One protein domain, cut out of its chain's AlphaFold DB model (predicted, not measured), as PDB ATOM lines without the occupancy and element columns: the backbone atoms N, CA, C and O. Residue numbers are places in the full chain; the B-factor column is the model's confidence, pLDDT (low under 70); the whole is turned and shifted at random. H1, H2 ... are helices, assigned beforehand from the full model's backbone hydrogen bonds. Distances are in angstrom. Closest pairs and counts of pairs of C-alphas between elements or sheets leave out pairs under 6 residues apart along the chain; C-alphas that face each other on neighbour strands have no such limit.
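AT A GLANCE: This is residues 7 to 101 of the 101 residues of an uncharacterized protein of Gammaproteobacteria bacterium (UniProt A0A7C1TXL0). Five helices make a bundle whose contacts close into a ring: H1 is next to H2, H2 to H3, H3 to H5, H5 to H4, and H4 back to H1. It is an up and down bundle, each helix running against the one before it in the chain, with part of the packing aligned and part crossed. The printed part has 95 residues, with named helices H1 to H5 in chain order and no named strand; the class is all helix. The whole is compact and rounded, with a radius of gyration of the C-alphas of 12.6 A and spans of 35 by 28 by 21 A.

HOW THE PARTS SIT: Begin with H1, residues 7 to 26, and H2, residues 30 to 42, a helical hairpin that runs opposite ways at a steep tilt of 36 degrees, only just past shallow. They touch through residues 16 to 23 of H1 and 30 to 31 of H2 alone; look at Gln 19 and Ser 31, the closest C-alphas, 6.2 A apart. Go on to H3, residues 52 to 64: it touches H2 in a second hairpin, at a shallow tilt of 23 degrees, with the C-alphas of Ala 30 and Ala 61 closest at 5.6 A. Next find H4, residues 67 to 81, which touches H1 at a shallow tilt of 3 degrees, opposite ways, with Ile 15 and Ile 73 the closest C-alphas at 6.1 A. H5, residues 87 to 99, touches H4 in a third hairpin, at a shallow tilt of 19 degrees, with Asn 74 and Ala 97 the closest C-alphas at 4.9 A. With residues 95 to 99 alone, H5 touches H3 the same way at a steep tilt of 40 degrees; the C-alphas of Ala 59 and Gly 99 are closest, 4.0 A apart. H1 and H3 are apart, as are H2 and H4, and H2 and H5. Every O i to N i+4 pair is within hydrogen-bond range in H1, H4 and H5, against 6 of 9 in H2 and 8 of 9 in H3.

IN THESE COORDINATES: Find C-alpha 7 at (145.393, 156.301, 162.462); from there H1 runs 28.2 A to C-alpha 26. H2 measures 19.3 A, H3 18.9 A and H4 20.8 A, this last beginning at C-alpha 67, (157.246, 144.019, 144.589). H5 runs 18.5 A to C-alpha 99 at (161.200, 144.556, 156.408).

THE WHOLE: Look for the two C-alphas farthest apart at Leu 25 and Gly 45, 35.7 A. The printed part has no cut and no long link; that from H2 to H3 is short, with 9 residues, and the others are tight. The mean pLDDT of the printed part is 70.8, and residues 19 to 54 are under 70.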
ATOM      1  N   GLN A   7     144.747 156.186 163.768       80.81
ATOM      2  CA  GLN A   7     145.393 156.301 162.462       80.81
ATOM      3  C   GLN A   7     146.277 155.092 162.146       80.81
ATOM      4  O   GLN A   7     146.229 154.580 161.022       80.81
ATOM      5  N   SER A   8     147.036 154.611 163.133       78.19
ATOM      6  CA  SER A   8     147.812 153.380 163.008       78.19
ATOM      7  C   SER A   8     146.893 152.171 162.804       78.19
ATOM      8  O   SER A   8     147.160 151.341 161.938       78.19
ATOM      9  N   GLU A   9     145.772 152.086 163.526       81.12
ATOM     10  CA  GLU A   9     144.802 150.992 163.358       81.12
ATOM     11  C   GLU A   9     144.190 150.968 161.950       81.12
ATOM     12  O   GLU A   9     144.129 149.911 161.315       81.12
ATOM     13  N   LYS A  10     143.815 152.138 161.414       81.81
ATOM     14  CA  LYS A  10     143.338 152.274 160.027       81.81
ATOM     15  C   LYS A  10     144.399 151.842 159.014       81.81
ATOM     16  O   LYS A  10     144.083 151.130 158.061       81.81
ATOM     17  N   ALA A  11     145.656 152.229 159.223       83.12
ATOM     18  CA  ALA A  11     146.764 151.841 158.350       83.12
ATOM     19  C   ALA A  11     147.021 150.327 158.368       83.12
ATOM     20  O   ALA A  11     147.186 149.713 157.315       83.12
ATOM     21  N   ILE A  12     146.962 149.704 159.547       80.62
ATOM     22  CA  ILE A  12     147.030 148.244 159.692       80.62
ATOM     23  C   ILE A  12     145.862 147.579 158.946       80.62
ATOM     24  O   ILE A  12     146.057 146.568 158.270       80.62
ATOM     25  N   GLY A  13     144.659 148.155 159.017       78.69
ATOM     26  CA  GLY A  13     143.499 147.713 158.239       78.69
ATOM     27  C   GLY A  13     143.749 147.732 156.727       78.69
ATOM     28  O   GLY A  13     143.479 146.738 156.053       78.69
ATOM     29  N   ARG A  14     144.337 148.814 156.201       81.12
ATOM     30  CA  ARG A  14     144.712 148.926 154.777       81.12
ATOM     31  C   ARG A  14     145.728 147.857 154.369       81.12
ATOM     32  O   ARG A  14     145.532 147.195 153.355       81.12
ATOM     33  N   ILE A  15     146.761 147.625 155.183       81.00
ATOM     34  CA  ILE A  15     147.761 146.572 154.924       81.00
ATOM     35  C   ILE A  15     147.097 145.192 154.853       81.00
ATOM     36  O   ILE A  15     147.384 144.422 153.938       81.00
ATOM     37  N   LYS A  16     146.162 144.888 155.764       76.38
ATOM     38  CA  LYS A  16     145.404 143.625 155.735       76.38
ATOM     39  C   LYS A  16     144.576 143.470 154.460       76.38
ATOM     40  O   LYS A  16     144.512 142.369 153.925       76.38
ATOM     41  N   GLN A  17     143.962 144.544 153.964       77.75
ATOM     42  CA  GLN A  17     143.196 144.515 152.713       77.75
ATOM     43  C   GLN A  17     144.096 144.271 151.498       77.75
ATOM     44  O   GLN A  17     143.783 143.413 150.676       77.75
ATOM     45  N   ILE A  18     145.236 144.964 151.420       76.56
ATOM     46  CA  ILE A  18     146.231 144.779 150.355       76.56
ATOM     47  C   ILE A  18     146.746 143.336 150.348       76.56
ATOM     48  O   ILE A  18     146.802 142.703 149.296       76.56
ATOM     49  N   GLN A  19     147.079 142.791 151.520       68.62
ATOM     50  CA  GLN A  19     147.518 141.402 151.644       68.62
ATOM     51  C   GLN A  19     146.396 140.412 151.330       68.62
ATOM     52  O   GLN A  19     146.653 139.415 150.676       68.62
ATOM     53  N   GLY A  20     145.155 140.677 151.740       65.88
ATOM     54  CA  GLY A  20     144.005 139.847 151.378       65.88
ATOM     55  C   GLY A  20     143.805 139.773 149.864       65.88
ATOM     56  O   GLY A  20     143.682 138.682 149.316       65.88
ATOM     57  N   ALA A  21     143.865 140.918 149.180       64.25
ATOM     58  CA  ALA A  21     143.779 140.984 147.724       64.25
ATOM     59  C   ALA A  21     144.968 140.287 147.038       64.25
ATOM     60  O   ALA A  21     144.780 139.549 146.072       64.25
ATOM     61  N   ALA A  22     146.183 140.463 147.565       59.72
ATOM     62  CA  ALA A  22     147.380 139.796 147.064       59.72
ATOM     63  C   ALA A  22     147.330 138.275 147.271       59.72
ATOM     64  O   ALA A  22     147.638 137.528 146.355       59.72
ATOM     65  N   ASN A  23     146.885 137.793 148.432       57.38
ATOM     66  CA  ASN A  23     146.808 136.367 148.752       57.38
ATOM     67  C   ASN A  23     145.815 135.623 147.854       57.38
ATOM     68  O   ASN A  23     146.086 134.485 147.478       57.38
ATOM     69  N   VAL A  24     144.705 136.268 147.474       54.06
ATOM     70  CA  VAL A  24     143.759 135.724 146.480       54.06
ATOM     71  C   VAL A  24     144.435 135.542 145.115       54.06
ATOM     72  O   VAL A  24     144.104 134.610 144.390       54.06
ATOM     73  N   LEU A  25     145.402 136.398 144.778       49.19
ATOM     74  CA  LEU A  25     146.082 136.400 143.482       49.19
ATOM     75  C   LEU A  25     147.390 135.589 143.456       49.19
ATOM     76  O   LEU A  25     147.780 135.125 142.390       49.19
ATOM     77  N   SER A  26     148.080 135.420 144.588       47.44
ATOM     78  CA  SER A  26     149.436 134.851 144.627       47.44
ATOM     79  C   SER A  26     149.672 133.763 145.682       47.44
ATOM     80  O   SER A  26     150.790 133.268 145.781       47.44
ATOM     81  N   GLY A  27     148.670 133.380 146.486       46.72
ATOM     82  CA  GLY A  27     148.792 132.289 147.469       46.72
ATOM     83  C   GLY A  27     149.786 132.542 148.616       46.72
ATOM     84  O   GLY A  27     150.222 131.600 149.276       46.72
ATOM     85  N   VAL A  28     150.177 133.796 148.859       49.88
ATOM     86  CA  VAL A  28     151.189 134.150 149.871       49.88
ATOM     87  C   VAL A  28     150.550 134.222 151.269       49.88
ATOM     88  O   VAL A  28     149.382 134.540 151.414       49.88
ATOM     89  N   LEU A  29     151.295 133.902 152.333       52.31
ATOM     90  CA  LEU A  29     150.842 133.965 153.735       52.31
ATOM     91  C   LEU A  29     151.542 135.116 154.478       52.31
ATOM     92  O   LEU A  29     152.152 134.926 155.523       52.31
ATOM     93  N   ALA A  30     151.517 136.333 153.930       50.75
ATOM     94  CA  ALA A  30     152.113 137.493 154.609       50.75
ATOM     95  C   ALA A  30     151.238 138.017 155.765       50.75
ATOM     96  O   ALA A  30     151.732 138.644 156.705       50.75
ATOM     97  N   SER A  31     149.936 137.728 155.712       51.72
ATOM     98  CA  SER A  31     148.956 138.163 156.707       51.72
ATOM     99  C   SER A  31     149.066 137.422 158.035       51.72
ATOM    100  O   SER A  31     148.772 138.017 159.069       51.72
ATOM    101  N   SER A  32     149.528 136.168 158.045       51.81
ATOM    102  CA  SER A  32     149.685 135.377 159.272       51.81
ATOM    103  C   SER A  32     150.787 135.915 160.178       51.81
ATOM    104  O   SER A  32     150.597 135.931 161.384       51.81
ATOM    105  N   VAL A  33     151.882 136.444 159.625       56.44
ATOM    106  CA  VAL A  33     153.005 136.984 160.413       56.44
ATOM    107  C   VAL A  33     152.625 138.294 161.095       56.44
ATOM    108  O   VAL A  33     152.878 138.467 162.282       56.44
ATOM    109  N   LEU A  34     151.954 139.207 160.382       58.09
ATOM    110  CA  LEU A  34     151.398 140.399 161.028       58.09
ATOM    111  C   LEU A  34     150.359 140.000 162.064       58.09
ATOM    112  O   LEU A  34     150.374 140.528 163.167       58.09
ATOM    113  N   LEU A  35     149.467 139.061 161.743       52.84
ATOM    114  CA  LEU A  35     148.495 138.572 162.711       52.84
ATOM    115  C   LEU A  35     149.159 137.912 163.921       52.84
ATOM    116  O   LEU A  35     148.659 138.141 165.002       52.84
ATOM    117  N   GLU A  36     150.267 137.185 163.811       53.91
ATOM    118  CA  GLU A  36     151.021 136.665 164.962       53.91
ATOM    119  C   GLU A  36     151.695 137.790 165.757       53.91
ATOM    120  O   GLU A  36     151.560 137.827 166.980       53.91
ATOM    121  N   ILE A  37     152.312 138.767 165.080       54.47
ATOM    122  CA  ILE A  37     152.865 139.982 165.705       54.47
ATOM    123  C   ILE A  37     151.764 140.764 166.449       54.47
ATOM    124  O   ILE A  37     152.010 141.315 167.519       54.47
ATOM    125  N   PHE A  38     150.532 140.797 165.927       54.09
ATOM    126  CA  PHE A  38     149.406 141.543 166.502       54.09
ATOM    127  C   PHE A  38     148.544 140.738 167.493       54.09
ATOM    128  O   PHE A  38     148.026 141.310 168.451       54.09
ATOM    129  N   ALA A  39     148.368 139.433 167.289       45.97
ATOM    130  CA  ALA A  39     147.552 138.535 168.111       45.97
ATOM    131  C   ALA A  39     148.357 137.971 169.284       45.97
ATOM    132  O   ALA A  39     147.833 137.922 170.396       45.97
ATOM    133  N   GLY A  40     149.648 137.676 169.088       41.50
ATOM    134  CA  GLY A  40     150.575 137.379 170.184       41.50
ATOM    135  C   GLY A  40     150.682 138.538 171.185       41.50
ATOM    136  O   GLY A  40     150.897 138.327 172.376       41.50
ATOM    137  N   ASN A  41     150.409 139.767 170.733       42.97
ATOM    138  CA  ASN A  41     150.456 140.981 171.545       42.97
ATOM    139  C   ASN A  41     149.134 141.308 172.279       42.97
ATOM    140  O   ASN A  41     149.091 142.268 173.048       42.97
ATOM    141  N   ARG A  42     148.059 140.517 172.095       40.97
ATOM    142  CA  ARG A  42     146.874 140.578 172.977       40.97
ATOM    143  C   ARG A  42     147.072 139.817 174.288       40.97
ATOM    144  O   ARG A  42     146.316 140.060 175.223       40.97
ATOM    145  N   VAL A  43     148.079 138.943 174.381       37.72
ATOM    146  CA  VAL A  43     148.304 138.121 175.582       37.72
ATOM    147  C   VAL A  43     149.363 138.708 176.521       37.72
ATOM    148  O   VAL A  43     149.267 138.460 177.715       37.72
ATOM    149  N   LEU A  44     150.322 139.536 176.076       36.22
ATOM    150  CA  LEU A  44     151.368 140.059 176.978       36.22
ATOM    151  C   LEU A  44     151.866 141.476 176.618       36.22
ATOM    152  O   LEU A  44     152.773 141.650 175.818       36.22
ATOM    153  N   GLY A  45     151.316 142.496 177.283       32.44
ATOM    154  CA  GLY A  45     152.050 143.598 177.939       32.44
ATOM    155  C   GLY A  45     152.997 144.566 177.192       32.44
ATOM    156  O   GLY A  45     153.063 145.730 177.601       32.44
ATOM    157  N   SER A  46     153.722 144.210 176.129       37.66
ATOM    158  CA  SER A  46     154.807 145.059 175.595       37.66
ATOM    159  C   SER A  46     155.113 144.768 174.119       37.66
ATOM    160  O   SER A  46     155.893 143.882 173.796       37.66
ATOM    161  N   ALA A  47     154.555 145.511 173.169       44.22
ATOM    162  CA  ALA A  47     155.250 146.673 172.595       44.22
ATOM    163  C   ALA A  47     156.756 146.524 172.358       44.22
ATOM    164  O   ALA A  47     157.206 146.361 171.229       44.22
ATOM    165  N   ASN A  48     157.521 146.581 173.446       39.16
ATOM    166  CA  ASN A  48     158.976 146.656 173.417       39.16
ATOM    167  C   ASN A  48     159.666 145.308 173.188       39.16
ATOM    168  O   ASN A  48     160.883 145.277 173.058       39.16
ATOM    169  N   ASN A  49     158.903 144.213 173.104       43.19
ATOM    170  CA  ASN A  49     159.416 142.861 172.898       43.19
ATOM    171  C   ASN A  49     158.850 142.200 171.632       43.19
ATOM    172  O   ASN A  49     158.679 140.984 171.612       43.19
ATOM    173  N   ILE A  50     158.598 142.957 170.555       53.78
ATOM    174  CA  ILE A  50     158.561 142.315 169.232       53.78
ATOM    175  C   ILE A  50     159.965 141.735 169.030       53.78
ATOM    176  O   ILE A  50     160.941 142.477 168.884       53.78
ATOM    177  N   ARG A  51     160.102 140.414 169.183       58.06
ATOM    178  CA  ARG A  51     161.412 139.756 169.226       58.06
ATOM    179  C   ARG A  51     162.032 139.947 167.846       58.06
ATOM    180  O   ARG A  51     161.328 139.886 166.846       58.06
ATOM    181  N   LYS A  52     163.357 140.131 167.763       60.56
ATOM    182  CA  LYS A  52     164.091 140.218 166.476       60.56
ATOM    183  C   LYS A  52     163.632 139.159 165.459       60.56
ATOM    184  O   LYS A  52     163.479 139.460 164.283       60.56
ATOM    185  N   LYS A  53     163.321 137.958 165.958       64.25
ATOM    186  CA  LYS A  53     162.792 136.828 165.193       64.25
ATOM    187  C   LYS A  53     161.489 137.138 164.440       64.25
ATOM    188  O   LYS A  53     161.345 136.703 163.305       64.25
ATOM    189  N   ASP A  54     160.566 137.897 165.025       67.25
ATOM    190  CA  ASP A  54     159.282 138.216 164.389       67.25
ATOM    191  C   ASP A  54     159.484 139.175 163.204       67.25
ATOM    192  O   ASP A  54     158.884 139.009 162.142       67.25
ATOM    193  N   TRP A  55     160.419 140.121 163.342       75.06
ATOM    194  CA  TRP A  55     160.808 141.030 162.263       75.06
ATOM    195  C   TRP A  55     161.639 140.353 161.167       75.06
ATOM    196  O   TRP A  55     161.506 140.697 159.994       75.06
ATOM    197  N   GLU A  56     162.454 139.355 161.509       74.00
ATOM    198  CA  GLU A  56     163.146 138.514 160.523       74.00
ATOM    199  C   GLU A  56     162.156 137.690 159.689       74.00
ATOM    200  O   GLU A  56     162.294 137.602 158.465       74.00
ATOM    201  N   ILE A  57     161.133 137.116 160.330       72.94
ATOM    202  CA  ILE A  57     160.058 136.389 159.642       72.94
ATOM    203  C   ILE A  57     159.263 137.352 158.751       72.94
ATOM    204  O   ILE A  57     158.985 137.017 157.599       72.94
ATOM    205  N   TRP A  58     158.961 138.559 159.237       76.50
ATOM    206  CA  TRP A  58     158.323 139.614 158.447       76.50
ATOM    207  C   TRP A  58     159.130 139.969 157.193       76.50
ATOM    208  O   TRP A  58     158.596 139.912 156.087       76.50
ATOM    209  N   ALA A  59     160.426 140.254 157.337       81.12
ATOM    210  CA  ALA A  59     161.292 140.580 156.206       81.12
ATOM    211  C   ALA A  59     161.376 139.422 155.198       81.12
ATOM    212  O   ALA A  59     161.317 139.623 153.985       81.12
ATOM    213  N   LYS A  60     161.455 138.177 155.687       78.81
ATOM    214  CA  LYS A  60     161.417 136.988 154.827       78.81
ATOM    215  C   LYS A  60     160.092 136.880 154.068       78.81
ATOM    216  O   LYS A  60     160.108 136.552 152.884       78.81
ATOM    217  N   ALA A  61     158.968 137.169 154.723       74.00
ATOM    218  CA  ALA A  61     157.654 137.164 154.090       74.00
ATOM    219  C   ALA A  61     157.541 138.255 153.015       74.00
ATOM    220  O   ALA A  61     157.081 137.967 151.916       74.00
ATOM    221  N   MET A  62     158.022 139.474 153.280       76.81
ATOM    222  CA  MET A  62     157.993 140.579 152.310       76.81
ATOM    223  C   MET A  62     158.823 140.311 151.055       76.81
ATOM    224  O   MET A  62     158.414 140.718 149.973       76.81
ATOM    225  N   ARG A  63     159.921 139.552 151.154       79.19
ATOM    226  CA  ARG A  63     160.681 139.102 149.971       79.19
ATOM    227  C   ARG A  63     159.921 138.110 149.089       79.19
ATOM    228  O   ARG A  63     160.220 138.005 147.906       79.19
ATOM    229  N   ALA A  64     158.976 137.362 149.657       74.50
ATOM    230  CA  ALA A  64     158.142 136.413 148.919       74.50
ATOM    231  C   ALA A  64     156.883 137.066 148.318       74.50
ATOM    232  O   ALA A  64     156.168 136.441 147.538       74.50
ATOM    233  N   VAL A  65     156.590 138.311 148.695       73.31
ATOM    234  CA  VAL A  65     155.436 139.079 148.233       73.31
ATOM    235  C   VAL A  65     155.800 139.839 146.946       73.31
ATOM    236  O   VAL A  65     156.923 140.329 146.828       73.31
ATOM    237  N   PRO A  66     154.874 139.997 145.977       80.06
ATOM    238  CA  PRO A  66     155.129 140.801 144.786       80.06
ATOM    239  C   PRO A  66     155.629 142.216 145.115       80.06
ATOM    240  O   PRO A  66     155.083 142.888 145.992       80.06
ATOM    241  N   ASN A  67     156.613 142.711 144.355       82.56
ATOM    242  CA  ASN A  67     157.246 144.019 144.589       82.56
ATOM    243  C   ASN A  67     156.246 145.179 144.713       82.56
ATOM    244  O   ASN A  67     156.469 146.098 145.497       82.56
ATOM    245  N   VAL A  68     155.143 145.142 143.959       81.44
ATOM    246  CA  VAL A  68     154.087 146.166 144.028       81.44
ATOM    247  C   VAL A  68     153.417 146.206 145.404       81.44
ATOM    248  O   VAL A  68     153.198 147.281 145.951       81.44
ATOM    249  N   VAL A  69     153.178 145.043 146.009       81.69
ATOM    250  CA  VAL A  69     152.554 144.924 147.329       81.69
ATOM    251  C   VAL A  69     153.538 145.328 148.426       81.69
ATOM    252  O   VAL A  69     153.170 146.090 149.316       81.69
ATOM    253  N   SER A  70     154.798 144.882 148.345       84.25
ATOM    254  CA  SER A  70     155.838 145.299 149.300       84.25
ATOM    255  C   SER A  70     156.047 146.822 149.277       84.25
ATOM    256  O   SER A  70     156.117 147.463 150.327       84.25
ATOM    257  N   ARG A  71     156.048 147.436 148.082       89.00
ATOM    258  CA  ARG A  71     156.126 148.896 147.919       89.00
ATOM    259  C   ARG A  71     154.942 149.626 148.542       89.00
ATOM    260  O   ARG A  71     155.164 150.631 149.210       89.00
ATOM    261  N   GLU A  72     153.726 149.129 148.353       88.56
ATOM    262  CA  GLU A  72     152.525 149.740 148.931       88.56
ATOM    263  C   GLU A  72     152.545 149.675 150.468       88.56
ATOM    264  O   GLU A  72     152.263 150.661 151.148       88.56
ATOM    265  N   ILE A  73     152.957 148.538 151.038       86.94
ATOM    266  CA  ILE A  73     153.098 148.382 152.493       86.94
ATOM    267  C   ILE A  73     154.180 149.325 153.038       86.94
ATOM    268  O   ILE A  73     153.955 149.991 154.052       86.94
ATOM    269  N   ASN A  74     155.321 149.440 152.351       91.06
ATOM    270  CA  ASN A  74     156.359 150.403 152.711       91.06
ATOM    271  C   ASN A  74     155.834 151.844 152.638       91.06
ATOM    272  O   ASN A  74     156.078 152.623 153.552       91.06
ATOM    273  N   PHE A  75     155.076 152.200 151.597       92.44
ATOM    274  CA  PHE A  75     154.490 153.533 151.463       92.44
ATOM    275  C   PHE A  75     153.576 153.874 152.647       92.44
ATOM    276  O   PHE A  75     153.735 154.929 153.261       92.44
ATOM    277  N   ILE A  76     152.695 152.949 153.041       90.56
ATOM    278  CA  ILE A  76     151.837 153.113 154.223       90.56
ATOM    279  C   ILE A  76     152.682 153.292 155.490       90.56
ATOM    280  O   ILE A  76     152.389 154.167 156.304       90.56
ATOM    281  N   ALA A  77     153.741 152.499 155.664       90.38
ATOM    282  CA  ALA A  77     154.614 152.610 156.828       90.38
ATOM    283  C   ALA A  77     155.346 153.963 156.885       90.38
ATOM    284  O   ALA A  77     155.406 154.585 157.947       90.38
ATOM    285  N   GLN A  78     155.842 154.461 155.750       93.12
ATOM    286  CA  GLN A  78     156.461 155.787 155.652       93.12
ATOM    287  C   GLN A  78     155.456 156.910 155.947       93.12
ATOM    288  O   GLN A  78     155.784 157.836 156.688       93.12
ATOM    289  N   GLU A  79     154.217 156.803 155.451       93.19
ATOM    290  CA  GLU A  79     153.144 157.767 155.741       93.19
ATOM    291  C   GLU A  79     152.874 157.865 157.252       93.19
ATOM    292  O   GLU A  79     152.659 158.953 157.787       93.19
ATOM    293  N   GLN A  80     152.920 156.739 157.970       90.62
ATOM    294  CA  GLN A  80     152.743 156.728 159.423       90.62
ATOM    295  C   GLN A  80     153.941 157.339 160.154       90.62
ATOM    296  O   GLN A  80     153.757 158.104 161.097       90.62
ATOM    297  N   LEU A  81     155.171 157.092 159.694       91.12
ATOM    298  CA  LEU A  81     156.384 157.663 160.295       91.12
ATOM    299  C   LEU A  81     156.463 159.197 160.214       91.12
ATOM    300  O   LEU A  81     157.155 159.808 161.041       91.12
ATOM    301  N   MET A  82     155.753 159.808 159.262       91.50
ATOM    302  CA  MET A  82     155.610 161.264 159.128       91.50
ATOM    303  C   MET A  82     154.673 161.883 160.174       91.50
ATOM    304  O   MET A  82     154.673 163.099 160.359       91.50
ATOM    305  N   LYS A  83     153.873 161.071 160.869       89.12
ATOM    306  CA  LYS A  83     152.866 161.538 161.826       89.12
ATOM    307  C   LYS A  83     153.452 161.648 163.239       89.12
ATOM    308  O   LYS A  83     154.462 161.006 163.560       89.12
ATOM    309  N   PRO A  84     152.838 162.462 164.118       86.81
ATOM    310  CA  PRO A  84     153.187 162.481 165.532       86.81
ATOM    311  C   PRO A  84     152.737 161.168 166.185       86.81
ATOM    312  O   PRO A  84     151.573 160.993 166.530       86.81
ATOM    313  N   LEU A  85     153.678 160.236 166.320       84.19
ATOM    314  CA  LEU A  85     153.475 158.916 166.913       84.19
ATOM    315  C   LEU A  85     154.189 158.796 168.258       84.19
ATOM    316  O   LEU A  85     155.271 159.365 168.448       84.19
ATOM    317  N   ALA A  86     153.634 157.975 169.148       83.62
ATOM    318  CA  ALA A  86     154.361 157.519 170.326       83.62
ATOM    319  C   ALA A  86     155.625 156.743 169.907       83.62
ATOM    320  O   ALA A  86     155.682 156.148 168.829       83.62
ATOM    321  N   MET A  87     156.651 156.728 170.763       79.38
ATOM    322  CA  MET A  87     157.934 156.087 170.447       79.38
ATOM    323  C   MET A  87     157.772 154.609 170.051       79.38
ATOM    324  O   MET A  87     158.369 154.168 169.070       79.38
ATOM    325  N   ASP A  88     156.907 153.878 170.754       75.62
ATOM    326  CA  ASP A  88     156.633 152.464 170.484       75.62
ATOM    327  C   ASP A  88     155.970 152.261 169.110       75.62
ATOM    328  O   ASP A  88     156.366 151.373 168.355       75.62
ATOM    329  N   GLU A  89     155.011 153.115 168.738       76.69
ATOM    330  CA  GLU A  89     154.380 153.079 167.411       76.69
ATOM    331  C   GLU A  89     155.372 153.441 166.304       76.69
ATOM    332  O   GLU A  89     155.400 152.807 165.252       76.69
ATOM    333  N   ARG A  90     156.225 154.443 166.538       85.25
ATOM    334  CA  ARG A  90     157.275 154.822 165.589       85.25
ATOM    335  C   ARG A  90     158.247 153.664 165.356       85.25
ATOM    336  O   ARG A  90     158.633 153.415 164.217       85.25
ATOM    337  N   ASN A  91     158.637 152.955 166.414       82.25
ATOM    338  CA  ASN A  91     159.510 151.785 166.308       82.25
ATOM    339  C   ASN A  91     158.835 150.644 165.545       82.25
ATOM    340  O   ASN A  91     159.478 150.016 164.705       82.25
ATOM    341  N   PHE A  92     157.537 150.435 165.777       82.31
ATOM    342  CA  PHE A  92     156.731 149.499 165.001       82.31
ATOM    343  C   PHE A  92     156.757 149.841 163.501       82.31
ATOM    344  O   PHE A  92     157.174 149.014 162.694       82.31
ATOM    345  N   TRP A  93     156.391 151.068 163.117       87.00
ATOM    346  CA  TRP A  93     156.329 151.460 161.703       87.00
ATOM    347  C   TRP A  93     157.697 151.464 161.017       87.00
ATOM    348  O   TRP A  93     157.793 151.134 159.836       87.00
ATOM    349  N   ARG A  94     158.773 151.762 161.759       86.81
ATOM    350  CA  ARG A  94     160.146 151.647 161.255       86.81
ATOM    351  C   ARG A  94     160.480 150.204 160.888       86.81
ATOM    352  O   ARG A  94     160.962 149.960 159.792       86.81
ATOM    353  N   ALA A  95     160.174 149.259 161.768       83.12
ATOM    354  CA  ALA A  95     160.468 147.856 161.519       83.12
ATOM    355  C   ALA A  95     159.594 147.251 160.400       83.12
ATOM    356  O   ALA A  95     160.084 146.435 159.618       83.12
ATOM    357  N   VAL A  96     158.344 147.714 160.248       84.50
ATOM    358  CA  VAL A  96     157.512 147.384 159.076       84.50
ATOM    359  C   VAL A  96     158.198 147.839 157.788       84.50
ATOM    360  O   VAL A  96     158.379 147.022 156.887       84.50
ATOM    361  N   ALA A  97     158.616 149.109 157.722       88.94
ATOM    362  CA  ALA A  97     159.283 149.683 156.552       88.94
ATOM    363  C   ALA A  97     160.625 149.000 156.241       88.94
ATOM    364  O   ALA A  97     160.921 148.717 155.081       88.94
ATOM    365  N   ASP A  98     161.424 148.698 157.267       86.94
ATOM    366  CA  ASP A  98     162.714 148.021 157.112       86.94
ATOM    367  C   ASP A  98     162.552 146.597 156.563       86.94
ATOM    368  O   ASP A  98     163.368 146.158 155.757       86.94
ATOM    369  N   GLY A  99     161.483 145.889 156.940       83.19
ATOM    370  CA  GLY A  99     161.200 144.556 156.408       83.19
ATOM    371  C   GLY A  99     160.766 144.532 154.941       83.19
ATOM    372  O   GLY A  99     160.832 143.477 154.323       83.19
ATOM    373  N   CYS A 100     160.351 145.665 154.370       84.25
ATOM    374  CA  CYS A 100     159.974 145.775 152.957       84.25
ATOM    375  C   CYS A 100     161.158 146.083 152.018       84.25
ATOM    376  O   CYS A 100     160.939 146.231 150.813       84.25
ATOM    377  N   ARG A 101     162.380 146.223 152.553       78.94
ATOM    378  CA  ARG A 101     163.607 146.468 151.778       78.94
ATOM    379  C   ARG A 101     164.221 145.199 151.188       78.94
ATOM    380  O   ARG A 101     164.145 144.120 151.823       78.94
TER     381      ARG A 101